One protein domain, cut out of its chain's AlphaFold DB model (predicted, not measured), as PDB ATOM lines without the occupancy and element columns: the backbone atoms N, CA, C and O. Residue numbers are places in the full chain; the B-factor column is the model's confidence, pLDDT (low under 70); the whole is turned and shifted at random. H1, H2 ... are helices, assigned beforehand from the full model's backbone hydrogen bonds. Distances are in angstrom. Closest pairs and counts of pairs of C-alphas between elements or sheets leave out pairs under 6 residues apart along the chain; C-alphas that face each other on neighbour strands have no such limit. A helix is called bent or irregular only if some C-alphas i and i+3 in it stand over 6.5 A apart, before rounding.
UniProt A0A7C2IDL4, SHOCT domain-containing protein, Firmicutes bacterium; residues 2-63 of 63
ATOM      1  N   PHE A   2     205.548 130.796 140.283       63.66
ATOM      2  CA  PHE A   2     205.097 129.396 140.164       63.66
ATOM      3  C   PHE A   2     203.563 129.216 140.159       63.66
ATOM      4  O   PHE A   2     203.042 128.358 139.460       63.66
ATOM      5  N   TRP A   3     202.824 130.058 140.891       74.00
ATOM      6  CA  TRP A   3     201.367 129.925 141.046       74.00
ATOM      7  C   TRP A   3     200.577 130.174 139.748       74.00
ATOM      8  O   TRP A   3     199.617 129.464 139.461       74.00
ATOM      9  N   TRP A   4     201.029 131.114 138.913       83.44
ATOM     10  CA  TRP A   4     200.387 131.417 137.629       83.44
ATOM     11  C   TRP A   4     200.424 130.236 136.647       83.44
ATOM     12  O   TRP A   4     199.458 130.015 135.922       83.44
ATOM     13  N   GLY A   5     201.492 129.430 136.673       86.62
ATOM     14  CA  GLY A   5     201.587 128.215 135.857       86.62
ATOM     15  C   GLY A   5     200.564 127.150 136.259       86.62
ATOM     16  O   GLY A   5     199.937 126.538 135.400       86.62
ATOM     17  N   TRP A   6     200.325 126.984 137.563       87.06
ATOM     18  CA  TRP A   6     199.312 126.058 138.081       87.06
ATOM     19  C   TRP A   6     197.886 126.499 137.744       87.06
ATOM     20  O   TRP A   6     197.060 125.676 137.358       87.06
ATOM     21  N   VAL A   7     197.606 127.799 137.834       91.06
ATOM     22  CA  VAL A   7     196.298 128.354 137.456       91.06
ATOM     23  C   VAL A   7     196.041 128.171 135.959       91.06
ATOM     24  O   VAL A   7     194.969 127.704 135.584       91.06
ATOM     25  N   ALA A   8     197.028 128.462 135.105       90.00
ATOM     26  CA  ALA A   8     196.914 128.247 133.664       90.00
ATOM     27  C   ALA A   8     196.699 126.763 133.313       90.00
ATOM     28  O   ALA A   8     195.837 126.443 132.497       90.00
ATOM     29  N   MET A   9     197.415 125.853 133.979       90.38
ATOM     30  CA  MET A   9     197.249 124.404 133.822       90.38
ATOM     31  C   MET A   9     195.819 123.960 134.167       90.38
ATOM     32  O   MET A   9     195.175 123.277 133.373       90.38
ATOM     33  N   LEU A  10     195.294 124.376 135.322       92.06
ATOM     34  CA  LEU A  10     193.932 124.034 135.746       92.06
ATOM     35  C   LEU A  10     192.867 124.625 134.820       92.06
ATOM     36  O   LEU A  10     191.864 123.966 134.549       92.06
ATOM     37  N   LEU A  11     193.091 125.833 134.300       94.12
ATOM     38  CA  LEU A  11     192.219 126.459 133.308       94.12
ATOM     39  C   LEU A  11     192.136 125.620 132.034       94.12
ATOM     40  O   LEU A  11     191.035 125.320 131.578       94.12
ATOM     41  N   VAL A  12     193.279 125.189 131.497       93.00
ATOM     42  CA  VAL A  12     193.331 124.331 130.305       93.00
ATOM     43  C   VAL A  12     192.627 123.002 130.566       93.00
ATOM     44  O   VAL A  12     191.793 122.590 129.764       93.00
ATOM     45  N   TRP A  13     192.885 122.359 131.706       91.25
ATOM     46  CA  TRP A  13     192.218 121.104 132.069       91.25
ATOM     47  C   TRP A  13     190.707 121.255 132.216       91.25
ATOM     48  O   TRP A  13     189.956 120.425 131.705       91.25
ATOM     49  N   THR A  14     190.251 122.333 132.852       91.94
ATOM     50  CA  THR A  14     188.820 122.641 132.986       91.94
ATOM     51  C   THR A  14     188.183 122.873 131.622       91.94
ATOM     52  O   THR A  14     187.075 122.407 131.373       91.94
ATOM     53  N   LEU A  15     188.892 123.545 130.714       94.00
ATOM     54  CA  LEU A  15     188.413 123.822 129.365       94.00
ATOM     55  C   LEU A  15     188.300 122.538 128.528       94.00
ATOM     56  O   LEU A  15     187.291 122.331 127.858       94.00
ATOM     57  N   VAL A  16     189.284 121.641 128.626       91.25
ATOM     58  CA  VAL A  16     189.254 120.320 127.976       91.25
ATOM     59  C   VAL A  16     188.127 119.457 128.546       91.25
ATOM     60  O   VAL A  16     187.340 118.899 127.783       91.25
ATOM     61  N   ALA A  17     187.994 119.381 129.872       88.81
ATOM     62  CA  ALA A  17     186.917 118.635 130.520       88.81
ATOM     63  C   ALA A  17     185.536 119.195 130.144       88.81
ATOM     64  O   ALA A  17     184.636 118.437 129.788       88.81
ATOM     65  N   GLY A  18     185.386 120.522 130.145       92.75
ATOM     66  CA  GLY A  18     184.170 121.207 129.717       92.75
ATOM     67  C   GLY A  18     183.821 120.916 128.259       92.75
ATOM     68  O   GLY A  18     182.662 120.637 127.958       92.75
ATOM     69  N   LEU A  19     184.815 120.898 127.364       91.56
ATOM     70  CA  LEU A  19     184.621 120.540 125.959       91.56
ATOM     71  C   LEU A  19     184.133 119.096 125.815       91.56
ATOM     72  O   LEU A  19     183.164 118.860 125.100       91.56
ATOM     73  N   VAL A  20     184.748 118.140 126.518       89.31
ATOM     74  CA  VAL A  20     184.321 116.730 126.502       89.31
ATOM     75  C   VAL A  20     182.886 116.594 127.002       89.31
ATOM     76  O   VAL A  20     182.070 115.960 126.336       89.31
ATOM     77  N   VAL A  21     182.544 117.228 128.128       89.25
ATOM     78  CA  VAL A  21     181.179 117.210 128.676       89.25
ATOM     79  C   VAL A  21     180.187 117.816 127.684       89.25
ATOM     80  O   VAL A  21     179.158 117.204 127.411       89.25
ATOM     81  N   ALA A  22     180.495 118.971 127.093       86.44
ATOM     82  CA  ALA A  22     179.641 119.605 126.091       86.44
ATOM     83  C   ALA A  22     179.423 118.697 124.871       86.44
ATOM     84  O   ALA A  22     178.298 118.550 124.394       86.44
ATOM     85  N   LEU A  23     180.480 118.037 124.402       81.75
ATOM     86  CA  LEU A  23     180.447 117.138 123.251       81.75
ATOM     87  C   LEU A  23     179.610 115.888 123.555       81.75
ATOM     88  O   LEU A  23     178.762 115.506 122.747       81.75
ATOM     89  N   VAL A  24     179.759 115.313 124.754       82.06
ATOM     90  CA  VAL A  24     178.916 114.215 125.247       82.06
ATOM     91  C   VAL A  24     177.460 114.653 125.348       82.06
ATOM     92  O   VAL A  24     176.610 113.941 124.833       82.06
ATOM     93  N   VAL A  25     177.158 115.813 125.939       82.75
ATOM     94  CA  VAL A  25     175.785 116.332 126.084       82.75
ATOM     95  C   VAL A  25     175.135 116.592 124.726       82.75
ATOM     96  O   VAL A  25     173.968 116.264 124.530       82.75
ATOM     97  N   VAL A  26     175.865 117.153 123.760       79.12
ATOM     98  CA  VAL A  26     175.346 117.378 122.403       79.12
ATOM     99  C   VAL A  26     175.111 116.048 121.685       79.12
ATOM    100  O   VAL A  26     174.071 115.878 121.044       79.12
ATOM    101  N   LEU A  27     176.025 115.082 121.811       73.06
ATOM    102  CA  LEU A  27     175.869 113.746 121.230       73.06
ATOM    103  C   LEU A  27     174.720 112.962 121.872       73.06
ATOM    104  O   LEU A  27     173.952 112.331 121.151       73.06
ATOM    105  N   THR A  28     174.568 112.998 123.197       67.19
ATOM    106  CA  THR A  28     173.474 112.314 123.900       67.19
ATOM    107  C   THR A  28     172.139 113.000 123.672       67.19
ATOM    108  O   THR A  28     171.158 112.305 123.444       67.19
ATOM    109  N   ARG A  29     172.075 114.336 123.599       64.94
ATOM    110  CA  ARG A  29     170.851 115.043 123.178       64.94
ATOM    111  C   ARG A  29     170.436 114.685 121.754       64.94
ATOM    112  O   ARG A  29     169.252 114.496 121.510       64.94
ATOM    113  N   ARG A  30     171.389 114.530 120.826       59.12
ATOM    114  CA  ARG A  30     171.102 114.039 119.464       59.12
ATOM    115  C   ARG A  30     170.702 112.561 119.441       59.12
ATOM    116  O   ARG A  30     169.891 112.165 118.611       59.12
ATOM    117  N   ARG A  31     171.253 111.740 120.342       54.12
ATOM    118  CA  ARG A  31     170.908 110.316 120.474       54.12
ATOM    119  C   ARG A  31     169.604 110.066 121.225       54.12
ATOM    120  O   ARG A  31     168.984 109.060 120.929       54.12
ATOM    121  N   GLY A  32     169.143 110.956 122.104       51.22
ATOM    122  CA  GLY A  32     167.890 110.789 122.853       51.22
ATOM    123  C   GLY A  32     166.665 110.617 121.946       51.22
ATOM    124  O   GLY A  32     165.785 109.815 122.243       51.22
ATOM    125  N   THR A  33     166.651 111.271 120.780       53.38
ATOM    126  CA  THR A  33     165.628 111.049 119.745       53.38
ATOM    127  C   THR A  33     165.789 109.684 119.061       53.38
ATOM    128  O   THR A  33     164.799 109.020 118.761       53.38
ATOM    129  N   GLY A  34     167.029 109.236 118.835       55.22
ATOM    130  CA  GLY A  34     167.346 107.946 118.210       55.22
ATOM    131  C   GLY A  34     167.143 106.733 119.126       55.22
ATOM    132  O   GLY A  34     166.716 105.683 118.662       55.22
ATOM    133  N   GLU A  35     167.389 106.874 120.427       55.69
ATOM    134  CA  GLU A  35     167.222 105.823 121.434       55.69
ATOM    135  C   GLU A  35     165.741 105.617 121.781       55.69
ATOM    136  O   GLU A  35     165.288 104.478 121.860       55.69
ATOM    137  N   ALA A  36     164.943 106.693 121.839       57.56
ATOM    138  CA  ALA A  36     163.484 106.594 121.925       57.56
ATOM    139  C   ALA A  36     162.883 105.852 120.713       57.56
ATOM    140  O   ALA A  36     162.012 104.994 120.870       57.56
ATOM    141  N   LEU A  37     163.391 106.129 119.506       57.84
ATOM    142  CA  LEU A  37     163.036 105.406 118.277       57.84
ATOM    143  C   LEU A  37     163.493 103.940 118.301       57.84
ATOM    144  O   LEU A  37     162.742 103.068 117.864       57.84
ATOM    145  N   GLY A  38     164.678 103.658 118.848       60.84
ATOM    146  CA  GLY A  38     165.194 102.299 119.028       60.84
ATOM    147  C   GLY A  38     164.349 101.467 119.995       60.84
ATOM    148  O   GLY A  38     164.019 100.321 119.696       60.84
ATOM    149  N   VAL A  39     163.905 102.055 121.110       63.66
ATOM    150  CA  VAL A  39     162.993 101.402 122.068       63.66
ATOM    151  C   VAL A  39     161.607 101.169 121.453       63.66
ATOM    152  O   VAL A  39     161.012 100.112 121.667       63.66
ATOM    153  N   LEU A  40     161.100 102.111 120.648       59.00
ATOM    154  CA  LEU A  40     159.843 101.948 119.905       59.00
ATOM    155  C   LEU A  40     159.928 100.826 118.859       59.00
ATOM    156  O   LEU A  40     159.011 100.011 118.780       59.00
ATOM    157  N   GLN A  41     161.025 100.736 118.098       58.88
ATOM    158  CA  GLN A  41     161.241  99.651 117.131       58.88
ATOM    159  C   GLN A  41     161.375  98.286 117.810       58.88
ATOM    160  O   GLN A  41     160.821  97.308 117.316       58.88
ATOM    161  N   LEU A  42     162.048  98.214 118.961       60.62
ATOM    162  CA  LEU A  42     162.185  96.967 119.715       60.62
ATOM    163  C   LEU A  42     160.828  96.451 120.226       60.62
ATOM    164  O   LEU A  42     160.598  95.243 120.239       60.62
ATOM    165  N   ARG A  43     159.912  97.351 120.615       62.44
ATOM    166  CA  ARG A  43     158.541  97.002 121.036       62.44
ATOM    167  C   ARG A  43     157.628  96.634 119.865       62.44
ATOM    168  O   ARG A  43     156.841  95.701 119.992       62.44
ATOM    169  N   LEU A  44     157.780  97.303 118.720       56.81
ATOM    170  CA  LEU A  44     157.104  96.942 117.470       56.81
ATOM    171  C   LEU A  44     157.526  95.542 116.993       56.81
ATOM    172  O   LEU A  44     156.676  94.711 116.696       56.81
ATOM    173  N   ALA A  45     158.828  95.242 117.004       62.78
ATOM    174  CA  ALA A  45     159.359  93.926 116.633       62.78
ATOM    175  C   ALA A  45     158.906  92.800 117.581       62.78
ATOM    176  O   ALA A  45     158.863  91.638 117.189       62.78
ATOM    177  N   ARG A  46     158.548  93.142 118.822       69.31
ATOM    178  CA  ARG A  46     157.987  92.216 119.814       69.31
ATOM    179  C   ARG A  46     156.476  91.997 119.649       69.31
ATOM    180  O   ARG A  46     155.923  91.132 120.315       69.31
ATOM    181  N   GLY A  47     155.811  92.768 118.785       64.25
ATOM    182  CA  GLY A  47     154.358  92.722 118.605       64.25
ATOM    183  C   GLY A  47     153.562  93.347 119.758       64.25
ATOM    184  O   GLY A  47     152.343  93.240 119.778       64.25
ATOM    185  N   GLU A  48     154.232  94.015 120.706       63.88
ATOM    186  CA  GLU A  48     153.597  94.752 121.813       63.88
ATOM    187  C   GLU A  48     153.038  96.113 121.366       63.88
ATOM    188  O   GLU A  48     152.394  96.807 122.150       63.88
ATOM    189  N   LEU A  49     153.324  96.520 120.127       56.38
ATOM    190  CA  LEU A  49     152.931  97.803 119.564       56.38
ATOM    191  C   LEU A  49     152.371  97.588 118.156       56.38
ATOM    192  O   LEU A  49     153.010  96.928 117.337       56.38
ATOM    193  N   SER A  50     151.199  98.148 117.866       65.88
ATOM    194  CA  SER A  50     150.624  98.147 116.513       65.88
ATOM    195  C   SER A  50     151.323  99.191 115.630       65.88
ATOM    196  O   SER A  50     151.797 100.219 116.125       65.88
ATOM    197  N   MET A  51     151.358  98.970 114.309       63.81
ATOM    198  CA  MET A  51     151.914  99.943 113.351       63.81
ATOM    199  C   MET A  51     151.252 101.326 113.459       63.81
ATOM    200  O   MET A  51     151.930 102.339 113.298       63.81
ATOM    201  N   GLU A  52     149.968 101.390 113.816       69.38
ATOM    202  CA  GLU A  52     149.250 102.658 114.012       69.38
ATOM    203  C   GLU A  52     149.790 103.474 115.197       69.38
ATOM    204  O   GLU A  52     149.975 104.689 115.100       69.38
ATOM    205  N   GLU A  53     150.119 102.818 116.310       65.44
ATOM    206  CA  GLU A  53     150.660 103.489 117.499       65.44
ATOM    207  C   GLU A  53     152.108 103.949 117.287       65.44
ATOM    208  O   GLU A  53     152.532 104.974 117.834       65.44
ATOM    209  N   TYR A  54     152.867 103.211 116.472       60.59
ATOM    210  CA  TYR A  54     154.216 103.592 116.066       60.59
ATOM    211  C   TYR A  54     154.205 104.880 115.233       60.59
ATOM    212  O   TYR A  54     154.973 105.804 115.516       60.59
ATOM    213  N   GLU A  55     153.310 104.985 114.249       67.25
ATOM    214  CA  GLU A  55     153.210 106.180 113.409       67.25
ATOM    215  C   GLU A  55     152.767 107.420 114.188       67.25
ATOM    216  O   GLU A  55     153.349 108.494 114.003       67.25
ATOM    217  N   ALA A  56     151.796 107.281 115.094       72.88
ATOM    218  CA  ALA A  56     151.325 108.386 115.926       72.88
ATOM    219  C   ALA A  56     152.450 108.955 116.810       72.88
ATOM    220  O   ALA A  56     152.659 110.169 116.860       72.88
ATOM    221  N   ARG A  57     153.237 108.086 117.456       66.06
ATOM    222  CA  ARG A  57     154.359 108.507 118.314       66.06
ATOM    223  C   ARG A  57     155.549 109.034 117.518       66.06
ATOM    224  O   ARG A  57     156.203 109.973 117.965       66.06
ATOM    225  N   ARG A  58     155.815 108.489 116.325       66.44
ATOM    226  CA  ARG A  58     156.870 108.989 115.429       66.44
ATOM    227  C   ARG A  58     156.592 110.422 114.976       66.44
ATOM    228  O   ARG A  58     157.521 111.221 114.946       66.44
ATOM    229  N   ARG A  59     155.336 110.756 114.658       68.62
ATOM    230  CA  ARG A  59     154.946 112.116 114.245       68.62
ATOM    231  C   ARG A  59     155.100 113.137 115.375       68.62
ATOM    232  O   ARG A  59     155.559 114.237 115.111       68.62
ATOM    233  N   LEU A  60     154.802 112.751 116.617       66.56
ATOM    234  CA  LEU A  60     154.970 113.611 117.799       66.56
ATOM    235  C   LEU A  60     156.440 113.868 118.177       66.56
ATOM    236  O   LEU A  60     156.746 114.884 118.782       66.56
ATOM    237  N   LEU A  61     157.350 112.947 117.847       59.91
ATOM    238  CA  LEU A  61     158.790 113.088 118.117       59.91
ATOM    239  C   LEU A  61     159.550 113.845 117.014       59.91
ATOM    240  O   LEU A  61     160.715 114.188 117.212       59.91
ATOM    241  N   GLN A  62     158.928 114.049 115.849       55.03
ATOM    242  CA  GLN A  62     159.510 114.765 114.707       55.03
ATOM    243  C   GLN A  62     158.977 116.201 114.541       55.03
ATOM    244  O   GLN A  62     159.421 116.885 113.619       55.03
ATOM    245  N   SER A  63     158.057 116.650 115.406       48.25
ATOM    246  CA  SER A  63     157.601 118.047 115.521       48.25
ATOM    247  C   SER A  63     158.429 118.823 116.537       48.25
ATOM    248  O   SER A  63     158.805 119.972 116.233       48.25
TER     249      SER A  63
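This is residues 2 to 63 of the 63 residues of the protein "SHOCT domain-containing protein" of Firmicutes bacterium (UniProt A0A7C2IDL4). One very long helix, H1, makes a thin rod with a kink near residue 31, and at its far end the chain turns back into a short helix, H2, that packs beside the last part of H1 as a small helical hairpin. Residues 2 to 32 of H1 stick out as a long free arm. The printed part has 62 residues with two named helices, H1 then H2, and no named strand; the class is all helix. The whole is extended, with a radius of gyration of the C-alphas of 21.0 A and spans of 67 by 24 by 8 A.

H1, residues 2 to 45, has a kink of 38 degrees near residue 31. It is neither bent nor irregular, but only just: C-alphas 30 and 33 are 6.2 A apart. Residues 2 to 32, which belong to H1, stand free. H2, residues 51 to 61, touches H1, which takes part with residues 33 to 44 alone. Their closest C-alphas are those of Leu 40 and Tyr 54, 7.0 A apart. The two helices run opposite ways at a shallow tilt of 28 degrees and form a helical hairpin. In H2 every O i to N i+4 pair is within hydrogen-bond range; in H1 37 of 40 are.

H1 has 44 residues and measures 62.5 A from C-alpha 2 at (205.097, 129.396, 140.164) to C-alpha 45 at (159.359, 93.926, 116.633). H2 has 11 residues and measures 15.6 A, ending with C-alpha 61 at (158.790, 113.088, 118.117).

The two C-alphas farthest apart are those of Phe 2 and Glu 52, at 67.2 A. Without the free stretch, the remaining 31 residues span 26 by 19 by 7 A. The printed part has no cut and ends at residue 63, the chain's last residue. The link from H1 to H2, five residues, is tight. The mean pLDDT of the printed part is 72.0, and it is under 70 at residue 2, residues 28 to 55 and residues 57 to 63 of this model.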